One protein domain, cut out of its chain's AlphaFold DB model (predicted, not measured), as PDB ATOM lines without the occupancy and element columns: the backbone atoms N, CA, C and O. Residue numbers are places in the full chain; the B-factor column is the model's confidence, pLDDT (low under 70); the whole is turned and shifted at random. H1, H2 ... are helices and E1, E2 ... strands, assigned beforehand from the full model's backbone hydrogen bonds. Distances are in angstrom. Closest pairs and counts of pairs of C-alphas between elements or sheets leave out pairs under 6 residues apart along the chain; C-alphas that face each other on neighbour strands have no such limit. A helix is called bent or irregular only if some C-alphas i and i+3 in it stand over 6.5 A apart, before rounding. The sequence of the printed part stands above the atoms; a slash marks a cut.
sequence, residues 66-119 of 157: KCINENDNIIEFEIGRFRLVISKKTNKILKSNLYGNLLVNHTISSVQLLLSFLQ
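This is residues 66 to 119 of the 157 residues of an uncharacterized protein of Enterocytozoon bieneusi (strain H348) (UniProt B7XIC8). A strongly twisted sheet of four strands forms a meander, each strand the antiparallel neighbour of the one before, and the longer helix H2 packs on one face with residues 108 to 116, in two layers, a helix layer on a sheet. The short helix H1 sits by the edge strand E4. The printed part has 54 residues, with four named strands and then two named helices along the chain, E1 E2 E3 E4 H1 H2; the sheet's order is E1 E2 E3 E4. The class is mixed, helices and strands, and the whole is compact, with a radius of gyration of the C-alphas of 10.1 A, and elongated, spanning 31 by 20 by 18 A.

The inner strands E2, residues 74 to 79, and E3, residues 82 to 87, form an antiparallel hairpin at 157 degrees, with N 77 and O 84 2.9 A apart, within hydrogen-bond range. E1, residues 66 to 70, forms a hairpin with E2 at 164 degrees, N 68 and O 76 being 2.8 A apart. E4, residues 92 to 96, forms a hairpin with E3 at 143 degrees, N 94 and O 85 being 2.7 A apart. E1 and E4 are apart. H2, residues 108 to 119, is on the sheet at a height of 5.2 A but over none of its strands; its closest C-alphas to E4 are those of Ile 108 and Lys 92, 6.9 A. H1, residues 100 to 103, is on the sheet at a height of 6.1 A, only just over E4, with 3 of its C-alphas there; the closest C-alphas are those of Lys 95 and Asn 101, 6.3 A. In H2 every O i to N i+4 pair is within hydrogen-bond range; H1 is too short for such a pair, and its 1 O i to N i+3 pair is not within range.

E1 begins at C-alpha 66, (39.888, -13.771, 51.665), and E2 and E3 measure 15.6 A and 16.3 A. H1 is irregular, only just, with C-alphas 100 and 103 7.0 A apart. H2 measures 16.0 A and ends at C-alpha 119, (41.502, -6.169, 36.944).

The two C-alphas farthest apart are those of Asp 72 and Gln 119, 30.9 A. The printed part has no cut, and its five links are tight. Mean pLDDT of the printed part is 72.3; residues 79 to 82 and 97 to 119 are under 70.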
ATOM      1  N   LYS A  66      40.130 -12.593  50.828       80.88
ATOM      2  CA  LYS A  66      39.888 -13.771  51.665       80.88
ATOM      3  C   LYS A  66      41.152 -14.123  52.437       80.88
ATOM      4  O   LYS A  66      42.208 -14.280  51.833       80.88
ATOM      5  N   CYS A  67      41.063 -14.243  53.759       84.88
ATOM      6  CA  CYS A  67      42.159 -14.807  54.550       84.88
ATOM      7  C   CYS A  67      42.252 -16.308  54.248       84.88
ATOM      8  O   CYS A  67      41.249 -17.013  54.358       84.88
ATOM      9  N   ILE A  68      43.419 -16.772  53.802       86.88
ATOM     10  CA  ILE A  68      43.682 -18.195  53.544       86.88
ATOM     11  C   ILE A  68      44.289 -18.831  54.789       86.88
ATOM     12  O   ILE A  68      43.894 -19.927  55.177       86.88
ATOM     13  N   ASN A  69      45.267 -18.154  55.387       84.50
ATOM     14  CA  ASN A  69      46.020 -18.668  56.515       84.50
ATOM     15  C   ASN A  69      46.505 -17.511  57.384       84.50
ATOM     16  O   ASN A  69      46.830 -16.434  56.882       84.50
ATOM     17  N   GLU A  70      46.574 -17.736  58.684       90.00
ATOM     18  CA  GLU A  70      46.999 -16.742  59.649       90.00
ATOM     19  C   GLU A  70      47.729 -17.426  60.801       90.00
ATOM     20  O   GLU A  70      47.201 -18.334  61.437       90.00
ATOM     21  N   ASN A  71      48.954 -16.980  61.073       89.88
ATOM     22  CA  ASN A  71      49.707 -17.361  62.264       89.88
ATOM     23  C   ASN A  71      50.278 -16.106  62.943       89.88
ATOM     24  O   ASN A  71      49.971 -14.985  62.535       89.88
ATOM     25  N   ASP A  72      51.085 -16.263  63.991       84.31
ATOM     26  CA  ASP A  72      51.577 -15.128  64.789       84.31
ATOM     27  C   ASP A  72      52.472 -14.161  64.003       84.31
ATOM     28  O   ASP A  72      52.520 -12.965  64.297       84.31
ATOM     29  N   ASN A  73      53.146 -14.650  62.963       85.62
ATOM     30  CA  ASN A  73      54.139 -13.880  62.217       85.62
ATOM     31  C   ASN A  73      53.629 -13.409  60.853       85.62
ATOM     32  O   ASN A  73      54.047 -12.350  60.372       85.62
ATOM     33  N   ILE A  74      52.737 -14.176  60.224       89.12
ATOM     34  CA  ILE A  74      52.281 -13.945  58.856       89.12
ATOM     35  C   ILE A  74      50.768 -14.092  58.686       89.12
ATOM     36  O   ILE A  74      50.102 -14.843  59.395       89.12
ATOM     37  N   ILE A  75      50.243 -13.378  57.692       88.62
ATOM     38  CA  ILE A  75      48.899 -13.567  57.147       88.62
ATOM     39  C   ILE A  75      49.023 -13.819  55.651       88.62
ATOM     40  O   ILE A  75      49.715 -13.086  54.943       88.62
ATOM     41  N   GLU A  76      48.312 -14.824  55.164       85.69
ATOM     42  CA  GLU A  76      48.139 -15.088  53.747       85.69
ATOM     43  C   GLU A  76      46.749 -14.646  53.298       85.69
ATOM     44  O   GLU A  76      45.734 -15.144  53.789       85.69
ATOM     45  N   PHE A  77      46.696 -13.728  52.334       83.38
ATOM     46  CA  PHE A  77      45.447 -13.323  51.693       83.38
ATOM     47  C   PHE A  77      45.374 -13.836  50.259       83.38
ATOM     48  O   PHE A  77      46.327 -13.705  49.488       83.38
ATOM     49  N   GLU A  78      44.198 -14.333  49.884       72.94
ATOM     50  CA  GLU A  78      43.741 -14.354  48.501       72.94
ATOM     51  C   GLU A  78      43.077 -13.015  48.191       72.94
ATOM     52  O   GLU A  78      42.163 -12.584  48.895       72.94
ATOM     53  N   ILE A  79      43.544 -12.342  47.150       69.00
ATOM     54  CA  ILE A  79      42.990 -11.083  46.663       69.00
ATOM     55  C   ILE A  79      42.733 -11.284  45.169       69.00
ATOM     56  O   ILE A  79      43.666 -11.274  44.367       69.00
ATOM     57  N   GLY A  80      41.485 -11.562  44.779       68.12
ATOM     58  CA  GLY A  80      41.167 -12.018  43.419       68.12
ATOM     59  C   GLY A  80      41.828 -13.366  43.083       68.12
ATOM     60  O   GLY A  80      41.472 -14.381  43.661       68.12
ATOM     61  N   ARG A  81      42.791 -13.390  42.145       61.62
ATOM     62  CA  ARG A  81      43.607 -14.586  41.804       61.62
ATOM     63  C   ARG A  81      44.998 -14.584  42.454       61.62
ATOM     64  O   ARG A  81      45.802 -15.494  42.236       61.62
ATOM     65  N   PHE A  82      45.308 -13.545  43.221       68.69
ATOM     66  CA  PHE A  82      46.631 -13.326  43.788       68.69
ATOM     67  C   PHE A  82      46.685 -13.877  45.204       68.69
ATOM     68  O   PHE A  82      45.836 -13.552  46.027       68.69
ATOM     69  N   ARG A  83      47.713 -14.670  45.500       78.50
ATOM     70  CA  ARG A  83      48.051 -15.077  46.863       78.50
ATOM     71  C   ARG A  83      49.217 -14.240  47.349       78.50
ATOM     72  O   ARG A  83      50.266 -14.201  46.702       78.50
ATOM     73  N   LEU A  84      49.009 -13.556  48.466       80.69
ATOM     74  CA  LEU A  84      49.971 -12.654  49.084       80.69
ATOM     75  C   LEU A  84      50.291 -13.149  50.486       80.69
ATOM     76  O   LEU A  84      49.382 -13.313  51.293       80.69
ATOM     77  N   VAL A  85      51.576 -13.321  50.780       84.56
ATOM     78  CA  VAL A  85      52.076 -13.590  52.132       84.56
ATOM     79  C   VAL A  85      52.526 -12.269  52.733       84.56
ATOM     80  O   VAL A  85      53.310 -11.553  52.110       84.56
ATOM     81  N   ILE A  86      52.043 -11.927  53.922       83.44
ATOM     82  CA  ILE A  86      52.270 -10.634  54.571       83.44
ATOM     83  C   ILE A  86      52.816 -10.844  55.972       83.44
ATOM     84  O   ILE A  86      52.326 -11.684  56.712       83.44
ATOM     85  N   SER A  87      53.797 -10.033  56.356       85.38
ATOM     86  CA  SER A  87      54.279  -9.944  57.734       85.38
ATOM     87  C   SER A  87      53.278  -9.181  58.595       85.38
ATOM     88  O   SER A  87      52.989  -8.019  58.300       85.38
ATOM     89  N   LYS A  88      52.808  -9.782  59.693       83.62
ATOM     90  CA  LYS A  88      51.964  -9.094  60.687       83.62
ATOM     91  C   LYS A  88      52.695  -7.945  61.368       83.62
ATOM     92  O   LYS A  88      52.120  -6.884  61.582       83.62
ATOM     93  N   LYS A  89      53.989  -8.133  61.645       85.62
ATOM     94  CA  LYS A  89      54.824  -7.143  62.337       85.62
ATOM     95  C   LYS A  89      54.985  -5.853  61.536       85.62
ATOM     96  O   LYS A  89      55.031  -4.773  62.110       85.62
ATOM     97  N   THR A  90      55.113  -5.961  60.214       81.19
ATOM     98  CA  THR A  90      55.415  -4.808  59.347       81.19
ATOM     99  C   THR A  90      54.269  -4.426  58.417       81.19
ATOM    100  O   THR A  90      54.385  -3.428  57.712       81.19
ATOM    101  N   ASN A  91      53.200  -5.225  58.366       76.75
ATOM    102  CA  ASN A  91      52.081  -5.106  57.427       76.75
ATOM    103  C   ASN A  91      52.522  -4.988  55.950       76.75
ATOM    104  O   ASN A  91      51.916  -4.284  55.136       76.75
ATOM    105  N   LYS A  92      53.633  -5.656  55.617       79.75
ATOM    106  CA  LYS A  92      54.273  -5.636  54.294       79.75
ATOM    107  C   LYS A  92      54.228  -7.015  53.668       79.75
ATOM    108  O   LYS A  92      54.402  -8.016  54.360       79.75
ATOM    109  N   ILE A  93      54.055  -7.044  52.356       75.12
ATOM    110  CA  ILE A  93      54.105  -8.273  51.573       75.12
ATOM    111  C   ILE A  93      55.531  -8.817  51.578       75.12
ATOM    112  O   ILE A  93      56.494  -8.102  51.301       75.12
ATOM    113  N   LEU A  94      55.629 -10.099  51.897       77.12
ATOM    114  CA  LEU A  94      56.838 -10.906  51.867       77.12
ATOM    115  C   LEU A  94      56.953 -11.682  50.552       77.12
ATOM    116  O   LEU A  94      58.062 -11.921  50.089       77.12
ATOM    117  N   LYS A  95      55.819 -12.085  49.954       79.06
ATOM    118  CA  LYS A  95      55.798 -12.886  48.722       79.06
ATOM    119  C   LYS A  95      54.461 -12.791  47.981       79.06
ATOM    120  O   LYS A  95      53.413 -12.676  48.614       79.06
ATOM    121  N   SER A  96      54.502 -12.903  46.651       73.56
ATOM    122  CA  SER A  96      53.335 -13.099  45.778       73.56
ATOM    123  C   SER A  96      53.522 -14.321  44.874       73.56
ATOM    124  O   SER A  96      54.633 -14.586  44.416       73.56
ATOM    125  N   ASN A  97      52.439 -15.051  44.598       66.69
ATOM    126  CA  ASN A  97      52.441 -16.187  43.666       66.69
ATOM    127  C   ASN A  97      52.598 -15.787  42.186       66.69
ATOM    128  O   ASN A  97      53.113 -16.579  41.409       66.69
ATOM    129  N   LEU A  98      52.142 -14.593  41.803       58.31
ATOM    130  CA  LEU A  98      51.996 -14.186  40.398       58.31
ATOM    131  C   LEU A  98      53.013 -13.119  39.982       58.31
ATOM    132  O   LEU A  98      53.505 -13.139  38.862       58.31
ATOM    133  N   TYR A  99      53.378 -12.226  40.903       54.97
ATOM    134  CA  TYR A  99      54.322 -11.133  40.642       54.97
ATOM    135  C   TYR A  99      55.668 -11.308  41.359       54.97
ATOM    136  O   TYR A  99      56.465 -10.372  41.428       54.97
ATOM    137  N   GLY A 100      55.930 -12.495  41.917       62.75
ATOM    138  CA  GLY A 100      57.188 -12.821  42.590       62.75
ATOM    139  C   GLY A 100      57.600 -11.761  43.619       62.75
ATOM    140  O   GLY A 100      56.831 -11.427  44.525       62.75
ATOM    141  N   ASN A 101      58.809 -11.213  43.454       61.31
ATOM    142  CA  ASN A 101      59.389 -10.211  44.356       61.31
ATOM    143  C   ASN A 101      58.888  -8.777  44.112       61.31
ATOM    144  O   ASN A 101      59.192  -7.877  44.890       61.31
ATOM    145  N   LEU A 102      58.117  -8.544  43.051       55.06
ATOM    146  CA  LEU A 102      57.753  -7.201  42.596       55.06
ATOM    147  C   LEU A 102      56.785  -6.489  43.557       55.06
ATOM    148  O   LEU A 102      56.739  -5.264  43.612       55.06
ATOM    149  N   LEU A 103      56.038  -7.260  44.354       62.59
ATOM    150  CA  LEU A 103      55.115  -6.744  45.369       62.59
ATOM    151  C   LEU A 103      55.713  -6.700  46.780       62.59
ATOM    152  O   LEU A 103      55.036  -6.271  47.715       62.59
ATOM    153  N   VAL A 104      56.960  -7.141  46.953       67.50
ATOM    154  CA  VAL A 104      57.608  -7.218  48.265       67.50
ATOM    155  C   VAL A 104      57.789  -5.817  48.843       67.50
ATOM    156  O   VAL A 104      58.036  -4.850  48.128       67.50
ATOM    157  N   ASN A 105      57.642  -5.695  50.162       68.44
ATOM    158  CA  ASN A 105      57.681  -4.437  50.912       68.44
ATOM    159  C   ASN A 105      56.520  -3.461  50.654       68.44
ATOM    160  O   ASN A 105      56.485  -2.394  51.277       68.44
ATOM    161  N   HIS A 106      55.550  -3.803  49.803       65.38
ATOM    162  CA  HIS A 106      54.318  -3.029  49.660       65.38
ATOM    163  C   HIS A 106      53.282  -3.397  50.723       65.38
ATOM    164  O   HIS A 106      53.259  -4.515  51.239       65.38
ATOM    165  N   THR A 107      52.425  -2.431  51.058       68.94
ATOM    166  CA  THR A 107      51.289  -2.648  51.960       68.94
ATOM    167  C   THR A 107      50.134  -3.318  51.226       68.94
ATOM    168  O   THR A 107      49.994  -3.181  50.006       68.94
ATOM    169  N   ILE A 108      49.266  -3.989  51.984       67.12
ATOM    170  CA  ILE A 108      48.054  -4.636  51.459       67.12
ATOM    171  C   ILE A 108      47.204  -3.644  50.667       67.12
ATOM    172  O   ILE A 108      46.837  -3.943  49.538       67.12
ATOM    173  N   SER A 109      46.946  -2.452  51.208       63.66
ATOM    174  CA  SER A 109      46.109  -1.437  50.556       63.66
ATOM    175  C   SER A 109      46.698  -0.971  49.221       63.66
ATOM    176  O   SER A 109      45.972  -0.807  48.245       63.66
ATOM    177  N   SER A 110      48.027  -0.821  49.148       61.19
ATOM    178  CA  SER A 110      48.718  -0.455  47.904       61.19
ATOM    179  C   SER A 110      48.565  -1.536  46.838       61.19
ATOM    180  O   SER A 110      48.402  -1.231  45.658       61.19
ATOM    181  N   VAL A 111      48.629  -2.802  47.254       63.16
ATOM    182  CA  VAL A 111      48.501  -3.935  46.340       63.16
ATOM    183  C   VAL A 111      47.055  -4.193  45.967       63.16
ATOM    184  O   VAL A 111      46.801  -4.424  44.799       63.16
ATOM    185  N   GLN A 112      46.093  -4.057  46.875       63.84
ATOM    186  CA  GLN A 112      44.677  -4.080  46.512       63.84
ATOM    187  C   GLN A 112      44.371  -3.024  45.457       63.84
ATOM    188  O   GLN A 112      43.804  -3.364  44.431       63.84
ATOM    189  N   LEU A 113      44.834  -1.786  45.642       58.78
ATOM    190  CA  LEU A 113      44.659  -0.730  44.648       58.78
ATOM    191  C   LEU A 113      45.297  -1.102  43.299       58.78
ATOM    192  O   LEU A 113      44.650  -0.994  42.263       58.78
ATOM    193  N   LEU A 114      46.545  -1.582  43.306       59.19
ATOM    194  CA  LEU A 114      47.250  -2.059  42.110       59.19
ATOM    195  C   LEU A 114      46.499  -3.202  41.409       59.19
ATOM    196  O   LEU A 114      46.379  -3.205  40.188       59.19
ATOM    197  N   LEU A 115      45.997  -4.170  42.170       60.44
ATOM    198  CA  LEU A 115      45.249  -5.310  41.654       60.44
ATOM    199  C   LEU A 115      43.881  -4.876  41.116       60.44
ATOM    200  O   LEU A 115      43.456  -5.394  40.087       60.44
ATOM    201  N   SER A 116      43.234  -3.881  41.732       58.06
ATOM    202  CA  SER A 116      42.019  -3.237  41.213       58.06
ATOM    203  C   SER A 116      42.310  -2.562  39.886       58.06
ATOM    204  O   SER A 116      41.579  -2.758  38.918       58.06
ATOM    205  N   PHE A 117      43.439  -1.859  39.789       53.84
ATOM    206  CA  PHE A 117      43.913  -1.325  38.521       53.84
ATOM    207  C   PHE A 117      44.176  -2.419  37.488       53.84
ATOM    208  O   PHE A 117      43.793  -2.220  36.347       53.84
ATOM    209  N   LEU A 118      44.772  -3.557  37.848       53.25
ATOM    210  CA  LEU A 118      45.052  -4.671  36.930       53.25
ATOM    211  C   LEU A 118      43.782  -5.389  36.454       53.25
ATOM    212  O   LEU A 118      43.670  -5.725  35.278       53.25
ATOM    213  N   GLN A 119      42.794  -5.593  37.331       50.84
ATOM    214  CA  GLN A 119      41.502  -6.169  36.944       50.84
ATOM    215  C   GLN A 119      40.709  -5.242  36.011       50.84
ATOM    216  O   GLN A 119      40.000  -5.719  35.119       50.84
TER     217      GLN A 119